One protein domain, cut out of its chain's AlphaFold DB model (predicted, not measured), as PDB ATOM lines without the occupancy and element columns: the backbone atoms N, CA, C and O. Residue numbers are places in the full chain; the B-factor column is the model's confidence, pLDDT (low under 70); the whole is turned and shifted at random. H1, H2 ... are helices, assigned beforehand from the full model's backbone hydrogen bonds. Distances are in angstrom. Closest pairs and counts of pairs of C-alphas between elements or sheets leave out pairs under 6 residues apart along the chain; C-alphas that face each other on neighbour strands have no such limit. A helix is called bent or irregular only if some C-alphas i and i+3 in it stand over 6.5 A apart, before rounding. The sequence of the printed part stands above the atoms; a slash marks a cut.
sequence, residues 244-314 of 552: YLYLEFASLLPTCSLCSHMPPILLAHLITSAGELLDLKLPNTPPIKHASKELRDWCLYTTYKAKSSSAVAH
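This is residues 244 to 314 of the 552 residues of an uncharacterized protein of Sporormia fimetaria CBS 119925 (UniProt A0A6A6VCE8). Two short helices, H1 and H2, set apart from each other, pack on the first half of one long helix, H3, whose residues 304 to 314 stick out as an arm. The 71 printed residues hold three named helices, H1, H2, H3 in chain order, and no named strand: all helix. The whole is only just compact, close to loose, with a radius of gyration of the C-alphas of 13.0 A, and spans 43 by 27 by 23 A.

H1, residues 244 to 252, begins at C-alpha 244 (28.869, -22.726, 333.207) and is irregular: C-alphas 244 and 247 are 7.2 A apart. H2 is residues 264 to 272, 12.4 A long. H3, residues 293 to 314, is 31.6 A long and ends at C-alpha 314 (47.740, -40.867, 353.558).

H1 touches H3 at residues 294 to 295 alone, about perpendicular at 81 degrees; the closest C-alphas, of Leu 245 and Leu 295, are 6.2 A apart. H2 touches H3 at residues 296 to 303 alone, closest at the C-alphas of Leu 267 and Cys 299, 6.6 A, with a steep tilt of 69 degrees, only just short of about perpendicular, opposite ways. Every O i to N i+4 pair is within hydrogen-bond range in H2 and H3, and 4 of 5 in H1.

The printed part has no cut. Both links are long, 11 and 20 residues. Confidence is under 70 at 17 residues, among them 277 to 285 and 311 to 314.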
ATOM      1  N   TYR A 244      29.712 -23.845 332.768       91.12
ATOM      2  CA  TYR A 244      28.869 -22.726 333.207       91.12
ATOM      3  C   TYR A 244      29.592 -21.697 334.100       91.12
ATOM      4  O   TYR A 244      29.152 -20.555 334.177       91.12
ATOM      5  N   LEU A 245      30.722 -22.065 334.716       92.25
ATOM      6  CA  LEU A 245      31.568 -21.172 335.520       92.25
ATOM      7  C   LEU A 245      32.781 -20.631 334.751       92.25
ATOM      8  O   LEU A 245      33.467 -19.740 335.248       92.25
ATOM      9  N   TYR A 246      33.085 -21.162 333.563       90.25
ATOM     10  CA  TYR A 246      34.343 -20.881 332.871       90.25
ATOM     11  C   TYR A 246      34.479 -19.413 332.440       90.25
ATOM     12  O   TYR A 246      35.538 -18.819 332.632       90.25
ATOM     13  N   LEU A 247      33.409 -18.817 331.899       89.88
ATOM     14  CA  LEU A 247      33.408 -17.411 331.472       89.88
ATOM     15  C   LEU A 247      33.577 -16.455 332.660       89.88
ATOM     16  O   LEU A 247      34.316 -15.480 332.558       89.88
ATOM     17  N   GLU A 248      32.941 -16.761 333.794       90.25
ATOM     18  CA  GLU A 248      33.130 -15.999 335.030       90.25
ATOM     19  C   GLU A 248      34.578 -16.140 335.516       90.25
ATOM     20  O   GLU A 248      35.279 -15.141 335.647       90.25
ATOM     21  N   PHE A 249      35.066 -17.373 335.690       89.50
ATOM     22  CA  PHE A 249      36.436 -17.658 336.122       89.50
ATOM     23  C   PHE A 249      37.483 -16.914 335.277       89.50
ATOM     24  O   PHE A 249      38.335 -16.228 335.840       89.50
ATOM     25  N   ALA A 250      37.384 -16.992 333.947       89.12
ATOM     26  CA  ALA A 250      38.309 -16.329 333.028       89.12
ATOM     27  C   ALA A 250      38.205 -14.789 333.040       89.12
ATOM     28  O   ALA A 250      39.149 -14.119 332.630       89.12
ATOM     29  N   SER A 251      37.087 -14.221 333.514       87.00
ATOM     30  CA  SER A 251      36.922 -12.771 333.702       87.00
ATOM     31  C   SER A 251      37.494 -12.253 335.030       87.00
ATOM     32  O   SER A 251      37.820 -11.073 335.135       87.00
ATOM     33  N   LEU A 252      37.617 -13.125 336.040       84.00
ATOM     34  CA  LEU A 252      38.062 -12.765 337.393       84.00
ATOM     35  C   LEU A 252      39.525 -13.128 337.680       84.00
ATOM     36  O   LEU A 252      40.113 -12.574 338.607       84.00
ATOM     37  N   LEU A 253      40.097 -14.108 336.971       84.88
ATOM     38  CA  LEU A 253      41.364 -14.740 337.343       84.88
ATOM     39  C   LEU A 253      42.215 -15.142 336.127       84.88
ATOM     40  O   LEU A 253      41.673 -15.612 335.123       84.88
ATOM     41  N   PRO A 254      43.557 -15.050 336.222       82.81
ATOM     42  CA  PRO A 254      44.442 -15.522 335.165       82.81
ATOM     43  C   PRO A 254      44.330 -17.043 334.997       82.81
ATOM     44  O   PRO A 254      44.539 -17.823 335.932       82.81
ATOM     45  N   THR A 255      44.009 -17.470 333.779       86.25
ATOM     46  CA  THR A 255      43.956 -18.891 333.414       86.25
ATOM     47  C   THR A 255      45.366 -19.468 333.223       86.25
ATOM     48  O   THR A 255      46.322 -18.731 332.979       86.25
ATOM     49  N   CYS A 256      45.541 -20.788 333.347       86.69
ATOM     50  CA  CYS A 256      46.835 -21.415 333.062       86.69
ATOM     51  C   CYS A 256      47.199 -21.286 331.572       86.69
ATOM     52  O   CYS A 256      46.488 -21.820 330.727       86.69
ATOM     53  N   SER A 257      48.351 -20.692 331.250       81.38
ATOM     54  CA  SER A 257      48.827 -20.503 329.867       81.38
ATOM     55  C   SER A 257      48.947 -21.786 329.030       81.38
ATOM     56  O   SER A 257      48.930 -21.709 327.807       81.38
ATOM     57  N   LEU A 258      49.047 -22.963 329.662       83.19
ATOM     58  CA  LEU A 258      49.205 -24.256 328.981       83.19
ATOM     59  C   LEU A 258      47.885 -24.991 328.682       83.19
ATOM     60  O   LEU A 258      47.880 -25.902 327.859       83.19
ATOM     61  N   CYS A 259      46.785 -24.676 329.378       86.44
ATOM     62  CA  CYS A 259      45.516 -25.426 329.246       86.44
ATOM     63  C   CYS A 259      44.241 -24.647 329.631       86.44
ATOM     64  O   CYS A 259      43.161 -25.226 329.721       86.44
ATOM     65  N   SER A 260      44.361 -23.353 329.928       84.38
ATOM     66  CA  SER A 260      43.290 -22.434 330.343       84.38
ATOM     67  C   SER A 260      42.487 -22.833 331.596       84.38
ATOM     68  O   SER A 260      41.483 -22.206 331.927       84.38
ATOM     69  N   HIS A 261      42.919 -23.846 332.347       86.88
ATOM     70  CA  HIS A 261      42.280 -24.272 333.595       86.88
ATOM     71  C   HIS A 261      42.817 -23.533 334.833       86.88
ATOM     72  O   HIS A 261      43.796 -22.790 334.755       86.88
ATOM     73  N   MET A 262      42.168 -23.733 335.987       87.38
ATOM     74  CA  MET A 262      42.508 -23.037 337.231       87.38
ATOM     75  C   MET A 262      43.810 -23.587 337.849       87.38
ATOM     76  O   MET A 262      43.880 -24.785 338.144       87.38
ATOM     77  N   PRO A 263      44.827 -22.740 338.106       87.19
ATOM     78  CA  PRO A 263      45.993 -23.115 338.899       87.19
ATOM     79  C   PRO A 263      45.614 -23.396 340.366       87.19
ATOM     80  O   PRO A 263      44.801 -22.671 340.947       87.19
ATOM     81  N   PRO A 264      46.259 -24.369 341.032       84.31
ATOM     82  CA  PRO A 264      45.896 -24.776 342.391       84.31
ATOM     83  C   PRO A 264      46.256 -23.705 343.433       84.31
ATOM     84  O   PRO A 264      45.685 -23.680 344.521       84.31
ATOM     85  N   ILE A 265      47.167 -22.789 343.085       84.50
ATOM     86  CA  ILE A 265      47.539 -21.616 343.885       84.50
ATOM     87  C   ILE A 265      46.373 -20.613 343.947       84.50
ATOM     88  O   ILE A 265      46.059 -20.127 345.030       84.50
ATOM     89  N   LEU A 266      45.685 -20.356 342.824       83.62
ATOM     90  CA  LEU A 266      44.510 -19.474 342.810       83.62
ATOM     91  C   LEU A 266      43.346 -20.100 343.576       83.62
ATOM     92  O   LEU A 266      42.693 -19.414 344.358       83.62
ATOM     93  N   LEU A 267      43.140 -21.414 343.434       86.31
ATOM     94  CA  LEU A 267      42.146 -22.124 344.234       86.31
ATOM     95  C   LEU A 267      42.456 -22.017 345.736       86.31
ATOM     96  O   LEU A 267      41.563 -21.719 346.521       86.31
ATOM     97  N   ALA A 268      43.717 -22.193 346.145       84.50
ATOM     98  CA  ALA A 268      44.123 -22.014 347.539       84.50
ATOM     99  C   ALA A 268      43.879 -20.578 348.047       84.50
ATOM    100  O   ALA A 268      43.427 -20.406 349.184       84.50
ATOM    101  N   HIS A 269      44.114 -19.564 347.208       83.38
ATOM    102  CA  HIS A 269      43.815 -18.167 347.528       83.38
ATOM    103  C   HIS A 269      42.310 -17.947 347.732       83.38
ATOM    104  O   HIS A 269      41.915 -17.434 348.775       83.38
ATOM    105  N   LEU A 270      41.474 -18.417 346.797       83.06
ATOM    106  CA  LEU A 270      40.010 -18.309 346.861       83.06
ATOM    107  C   LEU A 270      39.413 -18.936 348.131       83.06
ATOM    108  O   LEU A 270      38.489 -18.366 348.699       83.06
ATOM    109  N   ILE A 271      39.930 -20.077 348.611       83.62
ATOM    110  CA  ILE A 271      39.490 -20.637 349.907       83.62
ATOM    111  C   ILE A 271      39.857 -19.681 351.048       83.62
ATOM    112  O   ILE A 271      39.054 -19.440 351.946       83.62
ATOM    113  N   THR A 272      41.102 -19.197 351.037       85.50
ATOM    114  CA  THR A 272      41.710 -18.471 352.161       85.50
ATOM    115  C   THR A 272      41.035 -17.122 352.384       85.50
ATOM    116  O   THR A 272      40.875 -16.715 353.531       85.50
ATOM    117  N   SER A 273      40.578 -16.472 351.312       81.94
ATOM    118  CA  SER A 273      39.815 -15.222 351.360       81.94
ATOM    119  C   SER A 273      38.291 -15.416 351.290       81.94
ATOM    120  O   SER A 273      37.576 -14.486 350.937       81.94
ATOM    121  N   ALA A 274      37.770 -16.619 351.571       77.00
ATOM    122  CA  ALA A 274      36.333 -16.951 351.515       77.00
ATOM    123  C   ALA A 274      35.631 -16.621 350.169       77.00
ATOM    124  O   ALA A 274      34.406 -16.482 350.092       77.00
ATOM    125  N   GLY A 275      36.407 -16.532 349.086       67.06
ATOM    126  CA  GLY A 275      35.960 -16.138 347.752       67.06
ATOM    127  C   GLY A 275      35.895 -14.626 347.508       67.06
ATOM    128  O   GLY A 275      35.412 -14.206 346.457       67.06
ATOM    129  N   GLU A 276      36.377 -13.811 348.441       71.38
ATOM    130  CA  GLU A 276      36.562 -12.373 348.265       71.38
ATOM    131  C   GLU A 276      37.923 -12.112 347.599       71.38
ATOM    132  O   GLU A 276      38.957 -12.596 348.054       71.38
ATOM    133  N   LEU A 277      37.950 -11.367 346.493       67.12
ATOM    134  CA  LEU A 277      39.170 -11.100 345.713       67.12
ATOM    135  C   LEU A 277      39.834  -9.760 346.090       67.12
ATOM    136  O   LEU A 277      40.444  -9.109 345.249       67.12
ATOM    137  N   LEU A 278      39.714  -9.356 347.362       62.69
ATOM    138  CA  LEU A 278      40.066  -8.017 347.870       62.69
ATOM    139  C   LEU A 278      41.509  -7.580 347.555       62.69
ATOM    140  O   LEU A 278      41.731  -6.433 347.168       62.69
ATOM    141  N   ASP A 279      42.469  -8.501 347.676       60.34
ATOM    142  CA  ASP A 279      43.900  -8.218 347.498       60.34
ATOM    143  C   ASP A 279      44.436  -8.558 346.096       60.34
ATOM    144  O   ASP A 279      45.574  -8.218 345.771       60.34
ATOM    145  N   LEU A 280      43.629  -9.179 345.224       59.84
ATOM    146  CA  LEU A 280      44.022  -9.515 343.847       59.84
ATOM    147  C   LEU A 280      43.864  -8.311 342.902       59.84
ATOM    148  O   LEU A 280      43.279  -8.391 341.824       59.84
ATOM    149  N   LYS A 281      44.442  -7.176 343.308       58.31
ATOM    150  CA  LYS A 281      44.618  -5.991 342.465       58.31
ATOM    151  C   LYS A 281      45.679  -6.282 341.402       58.31
ATOM    152  O   LYS A 281      46.856  -5.979 341.597       58.31
ATOM    153  N   LEU A 282      45.272  -6.866 340.275       62.66
ATOM    154  CA  LEU A 282      46.105  -6.827 339.076       62.66
ATOM    155  C   LEU A 282      46.301  -5.346 338.691       62.66
ATOM    156  O   LEU A 282      45.323  -4.589 338.672       62.66
ATOM    157  N   PRO A 283      47.536  -4.897 338.409       54.00
ATOM    158  CA  PRO A 283      47.757  -3.530 337.965       54.00
ATOM    159  C   PRO A 283      46.973  -3.282 336.670       54.00
ATOM    160  O   PRO A 283      46.985  -4.102 335.755       54.00
ATOM    161  N   ASN A 284      46.295  -2.136 336.611       69.56
ATOM    162  CA  ASN A 284      45.514  -1.644 335.471       69.56
ATOM    163  C   ASN A 284      44.215  -2.408 335.128       69.56
ATOM    164  O   ASN A 284      43.547  -2.031 334.165       69.56
ATOM    165  N   THR A 285      43.785  -3.415 335.900       56.19
ATOM    166  CA  THR A 285      42.427  -3.983 335.744       56.19
ATOM    167  C   THR A 285      41.392  -3.196 336.556       56.19
ATOM    168  O   THR A 285      41.698  -2.812 337.689       56.19
ATOM    169  N   PRO A 286      40.151  -3.001 336.062       70.56
ATOM    170  CA  PRO A 286      39.062  -2.468 336.882       70.56
ATOM    171  C   PRO A 286      38.802  -3.372 338.103       70.56
ATOM    172  O   PRO A 286      39.080  -4.572 338.034       70.56
ATOM    173  N   PRO A 287      38.260  -2.837 339.218       65.00
ATOM    174  CA  PRO A 287      38.056  -3.601 340.445       65.00
ATOM    175  C   PRO A 287      37.220  -4.858 340.177       65.00
ATOM    176  O   PRO A 287      36.087  -4.788 339.693       65.00
ATOM    177  N   ILE A 288      37.821  -6.010 340.475       64.44
ATOM    178  CA  ILE A 288      37.291  -7.329 340.133       64.44
ATOM    179  C   ILE A 288      35.963  -7.534 340.868       64.44
ATOM    180  O   ILE A 288      35.911  -7.558 342.099       64.44
ATOM    181  N   LYS A 289      34.870  -7.667 340.105       66.50
ATOM    182  CA  LYS A 289      33.525  -7.880 340.659       66.50
ATOM    183  C   LYS A 289      33.516  -9.165 341.491       66.50
ATOM    184  O   LYS A 289      34.106 -10.164 341.092       66.50
ATOM    185  N   HIS A 290      32.848  -9.141 342.646       78.44
ATOM    186  CA  HIS A 290      32.821 -10.282 343.565       78.44
ATOM    187  C   HIS A 290      32.399 -11.576 342.858       78.44
ATOM    188  O   HIS A 290      31.395 -11.589 342.144       78.44
ATOM    189  N   ALA A 291      33.124 -12.667 343.122       85.50
ATOM    190  CA  ALA A 291      32.794 -13.986 342.599       85.50
ATOM    191  C   ALA A 291      31.346 -14.375 342.939       85.50
ATOM    192  O   ALA A 291      30.852 -14.140 344.055       85.50
ATOM    193  N   SER A 292      30.664 -15.010 341.990       90.56
ATOM    194  CA  SER A 292      29.312 -15.524 342.175       90.56
ATOM    195  C   SER A 292      29.264 -16.522 343.331       90.56
ATOM    196  O   SER A 292      30.281 -17.064 343.785       90.56
ATOM    197  N   LYS A 293      28.058 -16.782 343.845       90.88
ATOM    198  CA  LYS A 293      27.892 -17.852 344.832       90.88
ATOM    199  C   LYS A 293      28.276 -19.213 344.234       90.88
ATOM    200  O   LYS A 293      28.862 -20.026 344.934       90.88
ATOM    201  N   GLU A 294      28.011 -19.442 342.951       92.75
ATOM    202  CA  GLU A 294      28.247 -20.733 342.301       92.75
ATOM    203  C   GLU A 294      29.741 -21.026 342.109       92.75
ATOM    204  O   GLU A 294      30.185 -22.139 342.407       92.75
ATOM    205  N   LEU A 295      30.539 -20.026 341.713       89.75
ATOM    206  CA  LEU A 295      31.996 -20.162 341.632       89.75
ATOM    207  C   LEU A 295      32.612 -20.410 343.019       89.75
ATOM    208  O   LEU A 295      33.494 -21.262 343.161       89.75
ATOM    209  N   ARG A 296      32.112 -19.729 344.060       89.88
ATOM    210  CA  ARG A 296      32.555 -19.925 345.453       89.88
ATOM    211  C   ARG A 296      32.179 -21.300 346.006       89.88
ATOM    212  O   ARG A 296      33.059 -22.010 346.495       89.88
ATOM    213  N   ASP A 297      30.922 -21.716 345.866       91.88
ATOM    214  CA  ASP A 297      30.443 -23.039 346.290       91.88
ATOM    215  C   ASP A 297      31.212 -24.166 345.564       91.88
ATOM    216  O   ASP A 297      31.578 -25.172 346.181       91.88
ATOM    217  N   TRP A 298      31.556 -23.984 344.281       93.25
ATOM    218  CA  TRP A 298      32.398 -24.926 343.531       93.25
ATOM    219  C   TRP A 298      33.855 -24.980 344.033       93.25
ATOM    220  O   TRP A 298      34.431 -26.071 344.142       93.25
ATOM    221  N   CYS A 299      34.452 -23.842 344.397       89.44
ATOM    222  CA  CYS A 299      35.789 -23.800 345.001       89.44
ATOM    223  C   CYS A 299      35.820 -24.493 346.376       89.44
ATOM    224  O   CYS A 299      36.756 -25.232 346.693       89.44
ATOM    225  N   LEU A 300      34.768 -24.338 347.184       89.44
ATOM    226  CA  LEU A 300      34.623 -25.070 348.447       89.44
ATOM    227  C   LEU A 300      34.440 -26.582 348.209       89.44
ATOM    228  O   LEU A 300      35.097 -27.399 348.861       89.44
ATOM    229  N   TYR A 301      33.622 -26.977 347.227       92.00
ATOM    230  CA  TYR A 301      33.403 -28.385 346.874       92.00
ATOM    231  C   TYR A 301      34.680 -29.091 346.385       92.00
ATOM    232  O   TYR A 301      35.029 -30.170 346.878       92.00
ATOM    233  N   THR A 302      35.405 -28.498 345.431       88.38
ATOM    234  CA  THR A 302      36.635 -29.093 344.872       88.38
ATOM    235  C   THR A 302      37.725 -29.262 345.923       88.38
ATOM    236  O   THR A 302      38.436 -30.268 345.928       88.38
ATOM    237  N   THR A 303      37.826 -28.328 346.864       86.38
ATOM    238  CA  THR A 303      38.876 -28.333 347.889       86.38
ATOM    239  C   THR A 303      38.543 -29.265 349.050       86.38
ATOM    240  O   THR A 303      39.437 -29.946 349.559       86.38
ATOM    241  N   TYR A 304      37.260 -29.421 349.393       88.31
ATOM    242  CA  TYR A 304      36.783 -30.528 350.229       88.31
ATOM    243  C   TYR A 304      37.094 -31.896 349.590       88.31
ATOM    244  O   TYR A 304      37.614 -32.798 350.256       88.31
ATOM    245  N   LYS A 305      36.858 -32.043 348.278       87.00
ATOM    246  CA  LYS A 305      37.153 -33.270 347.513       87.00
ATOM    247  C   LYS A 305      38.656 -33.591 347.469       87.00
ATOM    248  O   LYS A 305      39.034 -34.746 347.655       87.00
ATOM    249  N   ALA A 306      39.516 -32.584 347.304       81.44
ATOM    250  CA  ALA A 306      40.975 -32.743 347.332       81.44
ATOM    251  C   ALA A 306      41.522 -33.086 348.735       81.44
ATOM    252  O   ALA A 306      42.417 -33.923 348.874       81.44
ATOM    253  N   LYS A 307      40.968 -32.486 349.799       82.31
ATOM    254  CA  LYS A 307      41.333 -32.821 351.190       82.31
ATOM    255  C   LYS A 307      40.927 -34.254 351.551       82.31
ATOM    256  O   LYS A 307      41.711 -34.980 352.160       82.31
ATOM    257  N   SER A 308      39.728 -34.680 351.151       78.62
ATOM    258  CA  SER A 308      39.218 -36.026 351.443       78.62
ATOM    259  C   SER A 308      39.926 -37.130 350.643       78.62
ATOM    260  O   SER A 308      40.222 -38.179 351.218       78.62
ATOM    261  N   SER A 309      40.301 -36.902 349.377       75.38
ATOM    262  CA  SER A 309      41.139 -37.858 348.630       75.38
ATOM    263  C   SER A 309      42.549 -37.985 349.225       75.38
ATOM    264  O   SER A 309      43.037 -39.103 349.408       75.38
ATOM    265  N   SER A 310      43.166 -36.865 349.620       70.88
ATOM    266  CA  SER A 310      44.469 -36.843 350.300       70.88
ATOM    267  C   SER A 310      44.452 -37.617 351.626       70.88
ATOM    268  O   SER A 310      45.321 -38.456 351.866       70.88
ATOM    269  N   ALA A 311      43.413 -37.445 352.454       67.12
ATOM    270  CA  ALA A 311      43.262 -38.188 353.709       67.12
ATOM    271  C   ALA A 311      43.173 -39.719 353.505       67.12
ATOM    272  O   ALA A 311      43.720 -40.487 354.302       67.12
ATOM    273  N   VAL A 312      42.530 -40.174 352.422       64.12
ATOM    274  CA  VAL A 312      42.477 -41.601 352.053       64.12
ATOM    275  C   VAL A 312      43.832 -42.096 351.537       64.12
ATOM    276  O   VAL A 312      44.260 -43.189 351.916       64.12
ATOM    277  N   ALA A 313      44.544 -41.301 350.732       60.94
ATOM    278  CA  ALA A 313      45.890 -41.637 350.264       60.94
ATOM    279  C   ALA A 313      46.890 -41.765 351.429       60.94
ATOM    280  O   ALA A 313      47.608 -42.762 351.521       60.94
ATOM    281  N   HIS A 314      46.873 -40.823 352.378       57.34
ATOM    282  CA  HIS A 314      47.740 -40.867 353.558       57.34
ATOM    283  C   HIS A 314      47.469 -42.091 354.443       57.34
ATOM    284  O   HIS A 314      48.414 -42.718 354.923       57.34
TER     285      HIS A 314